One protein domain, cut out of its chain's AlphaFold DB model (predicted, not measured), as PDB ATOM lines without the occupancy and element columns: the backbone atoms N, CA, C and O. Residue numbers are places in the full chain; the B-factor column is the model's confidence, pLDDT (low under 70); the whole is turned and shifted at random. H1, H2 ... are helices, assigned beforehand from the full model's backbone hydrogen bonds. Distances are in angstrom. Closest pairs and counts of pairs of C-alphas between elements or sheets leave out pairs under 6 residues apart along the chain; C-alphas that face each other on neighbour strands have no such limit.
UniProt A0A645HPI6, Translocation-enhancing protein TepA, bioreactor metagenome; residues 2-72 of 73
ATOM      1  N   GLN A   2     -46.648  24.471  52.611       82.62
ATOM      2  CA  GLN A   2     -46.761  25.295  51.396       82.62
ATOM      3  C   GLN A   2     -48.138  25.961  51.217       82.62
ATOM      4  O   GLN A   2     -48.216  27.170  51.052       82.62
ATOM      5  N   GLU A   3     -49.227  25.207  51.369       91.25
ATOM      6  CA  GLU A   3     -50.591  25.743  51.242       91.25
ATOM      7  C   GLU A   3     -50.909  26.869  52.242       91.25
ATOM      8  O   GLU A   3     -51.605  27.820  51.906       91.25
ATOM      9  N   ARG A   4     -50.338  26.815  53.456       95.38
ATOM     10  CA  ARG A   4     -50.504  27.885  54.454       95.38
ATOM     11  C   ARG A   4     -49.807  29.173  54.023       95.38
ATOM     12  O   ARG A   4     -50.338  30.244  54.282       95.38
ATOM     13  N   ILE A   5     -48.638  29.062  53.390       92.38
ATOM     14  CA  ILE A   5     -47.890  30.214  52.869       92.38
ATOM     15  C   ILE A   5     -48.649  30.822  51.690       92.38
ATOM     16  O   ILE A   5     -48.851  32.029  51.663       92.38
ATOM     17  N   ILE A   6     -49.130  29.985  50.764       93.31
ATOM     18  CA  ILE A   6     -49.922  30.437  49.613       93.31
ATOM     19  C   ILE A   6     -51.167  31.192  50.081       93.31
ATOM     20  O   ILE A   6     -51.398  32.309  49.633       93.31
ATOM     21  N   ASN A   7     -51.939  30.616  51.008       96.00
ATOM     22  CA  ASN A   7     -53.146  31.275  51.504       96.00
ATOM     23  C   ASN A   7     -52.810  32.582  52.237       96.00
ATOM     24  O   ASN A   7     -53.454  33.583  51.979       96.00
ATOM     25  N   PHE A   8     -51.749  32.623  53.054       96.81
ATOM     26  CA  PHE A   8     -51.316  33.869  53.696       96.81
ATOM     27  C   PHE A   8     -51.001  34.982  52.683       96.81
ATOM     28  O   PHE A   8     -51.393  36.124  52.903       96.81
ATOM     29  N   ILE A   9     -50.315  34.658  51.582       95.56
ATOM     30  CA  ILE A   9     -49.999  35.631  50.525       95.56
ATOM     31  C   ILE A   9     -51.285  36.116  49.848       95.56
ATOM     32  O   ILE A   9     -51.480  37.321  49.716       95.56
ATOM     33  N   VAL A  10     -52.169  35.198  49.449       96.19
ATOM     34  CA  VAL A  10     -53.434  35.529  48.769       96.19
ATOM     35  C   VAL A  10     -54.354  36.357  49.673       96.19
ATOM     36  O   VAL A  10     -54.941  37.326  49.211       96.19
ATOM     37  N   ASP A  11     -54.426  36.041  50.967       97.31
ATOM     38  CA  ASP A  11     -55.279  36.746  51.932       97.31
ATOM     39  C   ASP A  11     -54.790  38.176  52.240       97.31
ATOM     40  O   ASP A  11     -55.565  38.998  52.726       97.31
ATOM     41  N   ASN A  12     -53.511  38.479  51.987       96.81
ATOM     42  CA  ASN A  12     -52.877  39.766  52.312       96.81
ATOM     43  C   ASN A  12     -52.373  40.525  51.076       96.81
ATOM     44  O   ASN A  12     -51.597  41.470  51.204       96.81
ATOM     45  N   SER A  13     -52.782  40.117  49.878       96.44
ATOM     46  CA  SER A  13     -52.452  40.807  48.632       96.44
ATOM     47  C   SER A  13     -53.638  40.750  47.672       96.44
ATOM     48  O   SER A  13     -54.714  40.261  48.013       96.44
ATOM     49  N   ARG A  14     -53.467  41.290  46.465       96.62
ATOM     50  CA  ARG A  14     -54.481  41.248  45.403       96.62
ATOM     51  C   ARG A  14     -54.182  40.144  44.385       96.62
ATOM     52  O   ARG A  14     -54.808  40.116  43.329       96.62
ATOM     53  N   VAL A  15     -53.219  39.266  44.690       96.19
ATOM     54  CA  VAL A  15     -52.744  38.241  43.764       96.19
ATOM     55  C   VAL A  15     -53.776  37.143  43.563       96.19
ATOM     56  O   VAL A  15     -54.366  36.626  44.514       96.19
ATOM     57  N   ASP A  16     -53.958  36.738  42.310       94.81
ATOM     58  CA  ASP A  16     -54.714  35.533  42.009       94.81
ATOM     59  C   ASP A  16     -53.913  34.287  42.420       94.81
ATOM     60  O   ASP A  16     -52.724  34.143  42.117       94.81
ATOM     61  N   LYS A  17     -54.577  33.350  43.104       94.44
ATOM     62  CA  LYS A  17     -53.932  32.126  43.595       94.44
ATOM     63  C   LYS A  17     -53.356  31.289  42.455       94.44
ATOM     64  O   LYS A  17     -52.290  30.700  42.624       94.44
ATOM     65  N   GLN A  18     -54.045  31.214  41.317       91.88
ATOM     66  CA  GLN A  18     -53.571  30.448  40.171       91.88
ATOM     67  C   GLN A  18     -52.370  31.136  39.519       91.88
ATOM     68  O   GLN A  18     -51.397  30.457  39.204       91.88
ATOM     69  N   ALA A  19     -52.388  32.464  39.387       89.81
ATOM     70  CA  ALA A  19     -51.244  33.237  38.909       89.81
ATOM     71  C   ALA A  19     -50.009  33.041  39.804       89.81
ATOM     72  O   ALA A  19     -48.938  32.702  39.302       89.81
ATOM     73  N   LEU A  20     -50.167  33.155  41.128       90.25
ATOM     74  CA  LEU A  20     -49.089  32.919  42.093       90.25
ATOM     75  C   LEU A  20     -48.504  31.505  41.965       90.25
ATOM     76  O   LEU A  20     -47.290  31.336  41.988       90.25
ATOM     77  N   LEU A  21     -49.359  30.489  41.819       88.94
ATOM     78  CA  LEU A  21     -48.923  29.105  41.628       88.94
ATOM     79  C   LEU A  21     -48.189  28.908  40.304       88.94
ATOM     80  O   LEU A  21     -47.184  28.204  40.285       88.94
ATOM     81  N   ASN A  22     -48.655  29.535  39.223       87.25
ATOM     82  CA  ASN A  22     -47.979  29.465  37.933       87.25
ATOM     83  C   ASN A  22     -46.539  29.972  38.077       87.25
ATOM     84  O   ASN A  22     -45.626  29.213  37.794       87.25
ATOM     85  N   TYR A  23     -46.325  31.150  38.672       85.00
ATOM     86  CA  TYR A  23     -44.982  31.671  38.971       85.00
ATOM     87  C   TYR A  23     -44.194  30.877  40.024       85.00
ATOM     88  O   TYR A  23     -42.996  31.056  40.168       85.00
ATOM     89  N   MET A  24     -44.820  30.014  40.820       81.94
ATOM     90  CA  MET A  24     -44.069  29.110  41.700       81.94
ATOM     91  C   MET A  24     -43.586  27.857  40.964       81.94
ATOM     92  O   MET A  24     -42.614  27.239  41.397       81.94
ATOM     93  N   TYR A  25     -44.279  27.464  39.894       79.19
ATOM     94  CA  TYR A  25     -43.982  26.270  39.104       79.19
ATOM     95  C   TYR A  25     -43.246  26.574  37.794       79.19
ATOM     96  O   TYR A  25     -42.711  25.646  37.190       79.19
ATOM     97  N   ASP A  26     -43.204  27.838  37.368       72.19
ATOM     98  CA  ASP A  26     -42.554  28.281  36.136       72.19
ATOM     99  C   ASP A  26     -41.027  28.356  36.318       72.19
ATOM    100  O   ASP A  26     -40.435  29.388  36.632       72.19
ATOM    101  N   THR A  27     -40.370  27.203  36.201       61.25
ATOM    102  CA  THR A  27     -38.920  27.017  36.390       61.25
ATOM    103  C   THR A  27     -38.079  27.368  35.153       61.25
ATOM    104  O   THR A  27     -37.039  26.746  34.929       61.25
ATOM    105  N   ASP A  28     -38.509  28.325  34.327       54.78
ATOM    106  CA  ASP A  28     -37.846  28.638  33.046       54.78
ATOM    107  C   ASP A  28     -36.584  29.523  33.162       54.78
ATOM    108  O   ASP A  28     -35.949  29.835  32.156       54.78
ATOM    109  N   GLU A  29     -36.114  29.832  34.377       49.94
ATOM    110  CA  GLU A  29     -34.733  30.272  34.597       49.94
ATOM    111  C   GLU A  29     -33.989  29.329  35.548       49.94
ATOM    112  O   GLU A  29     -34.459  28.941  36.614       49.94
ATOM    113  N   ILE A  30     -32.802  28.923  35.103       49.47
ATOM    114  CA  ILE A  30     -31.963  27.856  35.644       49.47
ATOM    115  C   ILE A  30     -31.592  28.128  37.108       49.47
ATOM    116  O   ILE A  30     -30.544  28.693  37.412       49.47
ATOM    117  N   ALA A  31     -32.406  27.627  38.026       43.94
ATOM    118  CA  ALA A  31     -31.984  27.249  39.361       43.94
ATOM    119  C   ALA A  31     -32.928  26.158  39.860       43.94
ATOM    120  O   ALA A  31     -33.986  26.427  40.423       43.94
ATOM    121  N   ASN A  32     -32.521  24.906  39.643       50.19
ATOM    122  CA  ASN A  32     -33.019  23.786  40.435       50.19
ATOM    123  C   ASN A  32     -33.010  24.238  41.913       50.19
ATOM    124  O   ASN A  32     -31.930  24.491  42.444       50.19
ATOM    125  N   ASP A  33     -34.202  24.412  42.498       54.72
ATOM    126  CA  ASP A  33     -34.524  24.866  43.869       54.72
ATOM    127  C   ASP A  33     -34.851  26.358  44.142       54.72
ATOM    128  O   ASP A  33     -35.090  26.688  45.306       54.72
ATOM    129  N   VAL A  34     -34.940  27.273  43.160       55.16
ATOM    130  CA  VAL A  34     -35.085  28.725  43.469       55.16
ATOM    131  C   VAL A  34     -36.152  29.477  42.647       55.16
ATOM    132  O   VAL A  34     -35.877  30.556  42.152       55.16
ATOM    133  N   GLY A  35     -37.389  28.967  42.553       63.81
ATOM    134  CA  GLY A  35     -38.577  29.737  42.101       63.81
ATOM    135  C   GLY A  35     -38.434  30.552  40.796       63.81
ATOM    136  O   GLY A  35     -37.553  30.293  39.984       63.81
ATOM    137  N   THR A  36     -39.313  31.543  40.590       77.25
ATOM    138  CA  THR A  36     -39.217  32.526  39.490       77.25
ATOM    139  C   THR A  36     -38.797  33.890  40.036       77.25
ATOM    140  O   THR A  36     -39.315  34.347  41.061       77.25
ATOM    141  N   VAL A  37     -37.873  34.569  39.352       83.44
ATOM    142  CA  VAL A  37     -37.527  35.968  39.642       83.44
ATOM    143  C   VAL A  37     -38.469  36.878  38.864       83.44
ATOM    144  O   VAL A  37     -38.496  36.834  37.640       83.44
ATOM    145  N   LEU A  38     -39.216  37.717  39.580       85.12
ATOM    146  CA  LEU A  38     -40.129  38.689  38.985       85.12
ATOM    147  C   LEU A  38     -39.508  40.081  38.969       85.12
ATOM    148  O   LEU A  38     -38.904  40.523  39.951       85.12
ATOM    149  N   ASN A  39     -39.703  40.797  37.870       90.06
ATOM    150  CA  ASN A  39     -39.385  42.210  37.784       90.06
ATOM    151  C   ASN A  39     -40.483  43.072  38.434       90.06
ATOM    152  O   ASN A  39     -41.601  42.631  38.681       90.06
ATOM    153  N   ALA A  40     -40.161  44.338  38.704       89.75
ATOM    154  CA  ALA A  40     -41.058  45.276  39.378       89.75
ATOM    155  C   ALA A  40     -42.460  45.374  38.751       89.75
ATOM    156  O   ALA A  40     -43.445  45.434  39.483       89.75
ATOM    157  N   GLN A  41     -42.544  45.407  37.418       92.25
ATOM    158  CA  GLN A  41     -43.816  45.538  36.715       92.25
ATOM    159  C   GLN A  41     -44.642  44.259  36.853       92.25
ATOM    160  O   GLN A  41     -45.819  44.338  37.177       92.25
ATOM    161  N   GLU A  42     -44.009  43.094  36.712       91.75
ATOM    162  CA  GLU A  42     -44.675  41.797  36.873       91.75
ATOM    163  C   GLU A  42     -45.286  41.648  38.265       91.75
ATOM    164  O   GLU A  42     -46.432  41.237  38.387       91.75
ATOM    165  N   VAL A  43     -44.559  42.033  39.320       92.12
ATOM    166  CA  VAL A  43     -45.053  41.933  40.706       92.12
ATOM    167  C   VAL A  43     -46.285  42.821  40.941       92.12
ATOM    168  O   VAL A  43     -47.198  42.422  41.671       92.12
ATOM    169  N   ILE A  44     -46.322  44.005  40.323       94.69
ATOM    170  CA  ILE A  44     -47.479  44.911  40.376       94.69
ATOM    171  C   ILE A  44     -48.645  44.326  39.578       94.69
ATOM    172  O   ILE A  44     -49.761  44.252  40.089       94.69
ATOM    173  N   ASP A  45     -48.391  43.873  38.351       93.75
ATOM    174  CA  ASP A  45     -49.421  43.370  37.438       93.75
ATOM    175  C   ASP A  45     -50.132  42.137  37.999       93.75
ATOM    176  O   ASP A  45     -51.345  41.988  37.843       93.75
ATOM    177  N   ILE A  46     -49.395  41.270  38.698       93.75
ATOM    178  CA  ILE A  46     -49.983  40.097  39.350       93.75
ATOM    179  C   ILE A  46     -50.712  40.463  40.642       93.75
ATOM    180  O   ILE A  46     -51.431  39.622  41.162       93.75
ATOM    181  N   GLY A  47     -50.541  41.675  41.176       95.25
ATOM    182  CA  GLY A  47     -51.190  42.136  42.405       95.25
ATOM    183  C   GLY A  47     -50.497  41.696  43.697       95.25
ATOM    184  O   GLY A  47     -51.131  41.686  44.754       95.25
ATOM    185  N   LEU A  48     -49.215  41.319  43.634       94.44
ATOM    186  CA  LEU A  48     -48.445  40.932  44.821       94.44
ATOM    187  C   LEU A  48     -47.961  42.159  45.614       94.44
ATOM    188  O   LEU A  48     -47.855  42.083  46.838       94.44
ATOM    189  N   ILE A  49     -47.711  43.286  44.940       94.31
ATOM    190  CA  ILE A  49     -47.479  44.604  45.557       94.31
ATOM    191  C   ILE A  49     -48.353  45.657  44.871       94.31
ATOM    192  O   ILE A  49     -48.628  45.536  43.680       94.31
ATOM    193  N   ASP A  50     -48.741  46.714  45.584       93.69
ATOM    194  CA  ASP A  50     -49.518  47.806  44.980       93.69
ATOM    195  C   ASP A  50     -48.640  48.743  44.126       93.69
ATOM    196  O   ASP A  50     -49.076  49.226  43.083       93.69
ATOM    197  N   GLU A  51     -47.394  49.007  44.542       94.06
ATOM    198  CA  GLU A  51     -46.484  49.899  43.815       94.06
ATOM    199  C   GLU A  51     -45.006  49.761  44.218       94.06
ATOM    200  O   GLU A  51     -44.664  49.310  45.311       94.06
ATOM    201  N   VAL A  52     -44.113  50.243  43.346       93.81
ATOM    202  CA  VAL A  52     -42.692  50.461  43.658       93.81
ATOM    203  C   VAL A  52     -42.447  51.928  44.016       93.81
ATOM    204  O   VAL A  52     -42.971  52.853  43.387       93.81
ATOM    205  N   GLY A  53     -41.618  52.158  45.034       92.75
ATOM    206  CA  GLY A  53     -41.310  53.495  45.523       92.75
ATOM    207  C   GLY A  53     -40.108  53.543  46.459       92.75
ATOM    208  O   GLY A  53     -39.605  52.524  46.926       92.75
ATOM    209  N   GLY A  54     -39.642  54.762  46.727       96.00
ATOM    210  CA  GLY A  54     -38.621  55.027  47.738       96.00
ATOM    211  C   GLY A  54     -39.222  55.313  49.115       96.00
ATOM    212  O   GLY A  54     -40.431  55.482  49.269       96.00
ATOM    213  N   PHE A  55     -38.353  55.460  50.113       96.69
ATOM    214  CA  PHE A  55     -38.751  55.693  51.504       96.69
ATOM    215  C   PHE A  55     -39.680  56.905  51.689       96.69
ATOM    216  O   PHE A  55     -40.670  56.818  52.408       96.69
ATOM    217  N   SER A  56     -39.414  58.021  51.000       96.88
ATOM    218  CA  SER A  56     -40.275  59.211  51.067       96.88
ATOM    219  C   SER A  56     -41.705  58.930  50.603       96.88
ATOM    220  O   SER A  56     -42.643  59.452  51.196       96.88
ATOM    221  N   LYS A  57     -41.881  58.079  49.584       96.56
ATOM    222  CA  LYS A  57     -43.203  57.689  49.081       96.56
ATOM    223  C   LYS A  57     -43.935  56.818  50.103       96.56
ATOM    224  O   LYS A  57     -45.074  57.115  50.437       96.56
ATOM    225  N   ALA A  58     -43.239  55.832  50.677       95.88
ATOM    226  CA  ALA A  58     -43.783  54.985  51.740       95.88
ATOM    227  C   ALA A  58     -44.230  55.799  52.968       95.88
ATOM    228  O   ALA A  58     -45.288  55.541  53.536       95.88
ATOM    229  N   MET A  59     -43.454  56.821  53.353       97.75
ATOM    230  CA  MET A  59     -43.818  57.711  54.459       97.75
ATOM    231  C   MET A  59     -45.050  58.565  54.167       97.75
ATOM    232  O   MET A  59     -45.800  58.842  55.098       97.75
ATOM    233  N   ASN A  60     -45.252  58.992  52.918       97.00
ATOM    234  CA  ASN A  60     -46.450  59.738  52.536       97.00
ATOM    235  C   ASN A  60     -47.687  58.839  52.618       97.00
ATOM    236  O   ASN A  60     -48.603  59.174  53.355       97.00
ATOM    237  N   VAL A  61     -47.645  57.648  52.008       96.06
ATOM    238  CA  VAL A  61     -48.754  56.675  52.070       96.06
ATOM    239  C   VAL A  61     -49.125  56.340  53.516       96.06
ATOM    240  O   VAL A  61     -50.296  56.323  53.869       96.06
ATOM    241  N   LEU A  62     -48.134  56.123  54.389       95.81
ATOM    242  CA  LEU A  62     -48.397  55.874  55.808       95.81
ATOM    243  C   LEU A  62     -49.131  57.042  56.484       95.81
ATOM    244  O   LEU A  62     -50.006  56.811  57.312       95.81
ATOM    245  N   ARG A  63     -48.752  58.288  56.176       96.75
ATOM    246  CA  ARG A  63     -49.411  59.475  56.739       96.75
ATOM    247  C   ARG A  63     -50.838  59.602  56.228       96.75
ATOM    248  O   ARG A  63     -51.720  59.803  57.054       96.75
ATOM    249  N   ASP A  64     -51.046  59.402  54.932       96.50
ATOM    250  CA  ASP A  64     -52.367  59.448  54.304       96.50
ATOM    251  C   ASP A  64     -53.307  58.416  54.959       96.50
ATOM    252  O   ASP A  64     -54.397  58.764  55.402       96.50
ATOM    253  N   LEU A  65     -52.837  57.179  55.170       95.44
ATOM    254  CA  LEU A  65     -53.600  56.133  55.867       95.44
ATOM    255  C   LEU A  65     -53.934  56.500  57.324       95.44
ATOM    256  O   LEU A  65     -55.030  56.213  57.803       95.44
ATOM    257  N   ILE A  66     -53.004  57.128  58.053       96.19
ATOM    258  CA  ILE A  66     -53.255  57.589  59.429       96.19
ATOM    259  C   ILE A  66     -54.322  58.692  59.446       96.19
ATOM    260  O   ILE A  66     -55.166  58.713  60.344       96.19
ATOM    261  N   GLU A  67     -54.285  59.610  58.481       96.25
ATOM    262  CA  GLU A  67     -55.265  60.691  58.349       96.25
ATOM    263  C   GLU A  67     -56.659  60.156  57.989       96.25
ATOM    264  O   GLU A  67     -57.645  60.561  58.614       96.25
ATOM    265  N   GLU A  68     -56.744  59.199  57.062       95.38
ATOM    266  CA  GLU A  68     -57.986  58.499  56.701       95.38
ATOM    267  C   GLU A  68     -58.609  57.795  57.918       95.38
ATOM    268  O   GLU A  68     -59.785  57.990  58.218       95.38
ATOM    269  N   MET A  69     -57.812  57.067  58.707       91.50
ATOM    270  CA  MET A  69     -58.298  56.414  59.933       91.50
ATOM    271  C   MET A  69     -58.758  57.408  61.011       91.50
ATOM    272  O   MET A  69     -59.620  57.089  61.831       91.50
ATOM    273  N   GLY A  70     -58.163  58.602  61.058       84.38
ATOM    274  CA  GLY A  70     -58.505  59.643  62.028       84.38
ATOM    275  C   GLY A  70     -59.774  60.426  61.687       84.38
ATOM    276  O   GLY A  70     -60.356  61.040  62.583       84.38
ATOM    277  N   THR A  71     -60.205  60.413  60.423       66.12
ATOM    278  CA  THR A  71     -61.346  61.194  59.916       66.12
ATOM    279  C   THR A  71     -62.681  60.445  59.931       66.12
ATOM    280  O   THR A  71     -63.718  61.069  59.724       66.12
ATOM    281  N   GLU A  72     -62.701  59.151  60.266       58.34
ATOM    282  CA  GLU A  72     -63.932  58.358  60.447       58.34
ATOM    283  C   GLU A  72     -64.600  58.509  61.841       58.34
ATOM    284  O   GLU A  72     -65.339  57.621  62.267       58.34
TER     285      GLU A  72
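AT A GLANCE: This is residues 2 to 72 of the 73 residues of the protein "Translocation-enhancing protein TepA" of bioreactor metagenome (UniProt A0A645HPI6). The longest helix, H4, sticks out as a free arm from a small body, in which H1 and H2 form a helical hairpin open like a V and the short helix H3 stands separately, joined to H2 by a long loop. The arm, residues 53 to 72, makes much of the length of this elongated shape, whose C-alphas span 49 by 25 by 18 A. The printed part has 71 residues with four named helices, in the order H1, H2, H3, H4 along the chain, and no named strand; the class is all helix. The whole is loose, with a radius of gyration of the C-alphas of 15.7 A.

HOW THE PARTS SIT: H4, residues 55 to 71, touches no helix. Residues 53 to 72, of which 55 to 71 belong to H4, stand free. H3, residues 40 to 45, is apart from H4 and touches no helix either. H1, residues 2 to 11, and H2, residues 17 to 25, touch and form a helical hairpin. Their closest C-alphas are those of Val 10 and Lys 17, 6.2 A apart. Their lines stand at a steep tilt of 44 degrees, and they run opposite ways, with their centres 11.4 A apart. H3 is apart from both H1 and H2, and H4 is apart from both as well. In the backbones of H1, H2, H3 and H4, every O i to N i+4 pair is within hydrogen-bond range.

IN THESE COORDINATES: H4 has 17 residues and measures 24.7 A from C-alpha 55 at (-38.751, 55.693, 51.504) to C-alpha 71 at (-61.346, 61.194, 59.916). H3, residues 40 to 45, measures 8.8 A. H2, residues 17 to 25, measures 12.4 A. H1, residues 2 to 11, measures 14.3 A and begins with C-alpha 2 at (-46.761, 25.295, 51.396).

THE WHOLE: The two C-alphas farthest apart are those of Asn 32 and Thr 71, at 50.8 A. Without the stretch that stands free, the body has 51 residues and spans 28 by 26 by 14 A. The printed part has no cut. The link from H2 to H3, residues 26 to 39, is long, with 14 residues; the link from H1 to H2 is tight, and that from H3 to H4 is short. The mean pLDDT of the printed part is 86.6, and the model's confidence is under 70 at residues 27 to 35 and residues 71 to 72.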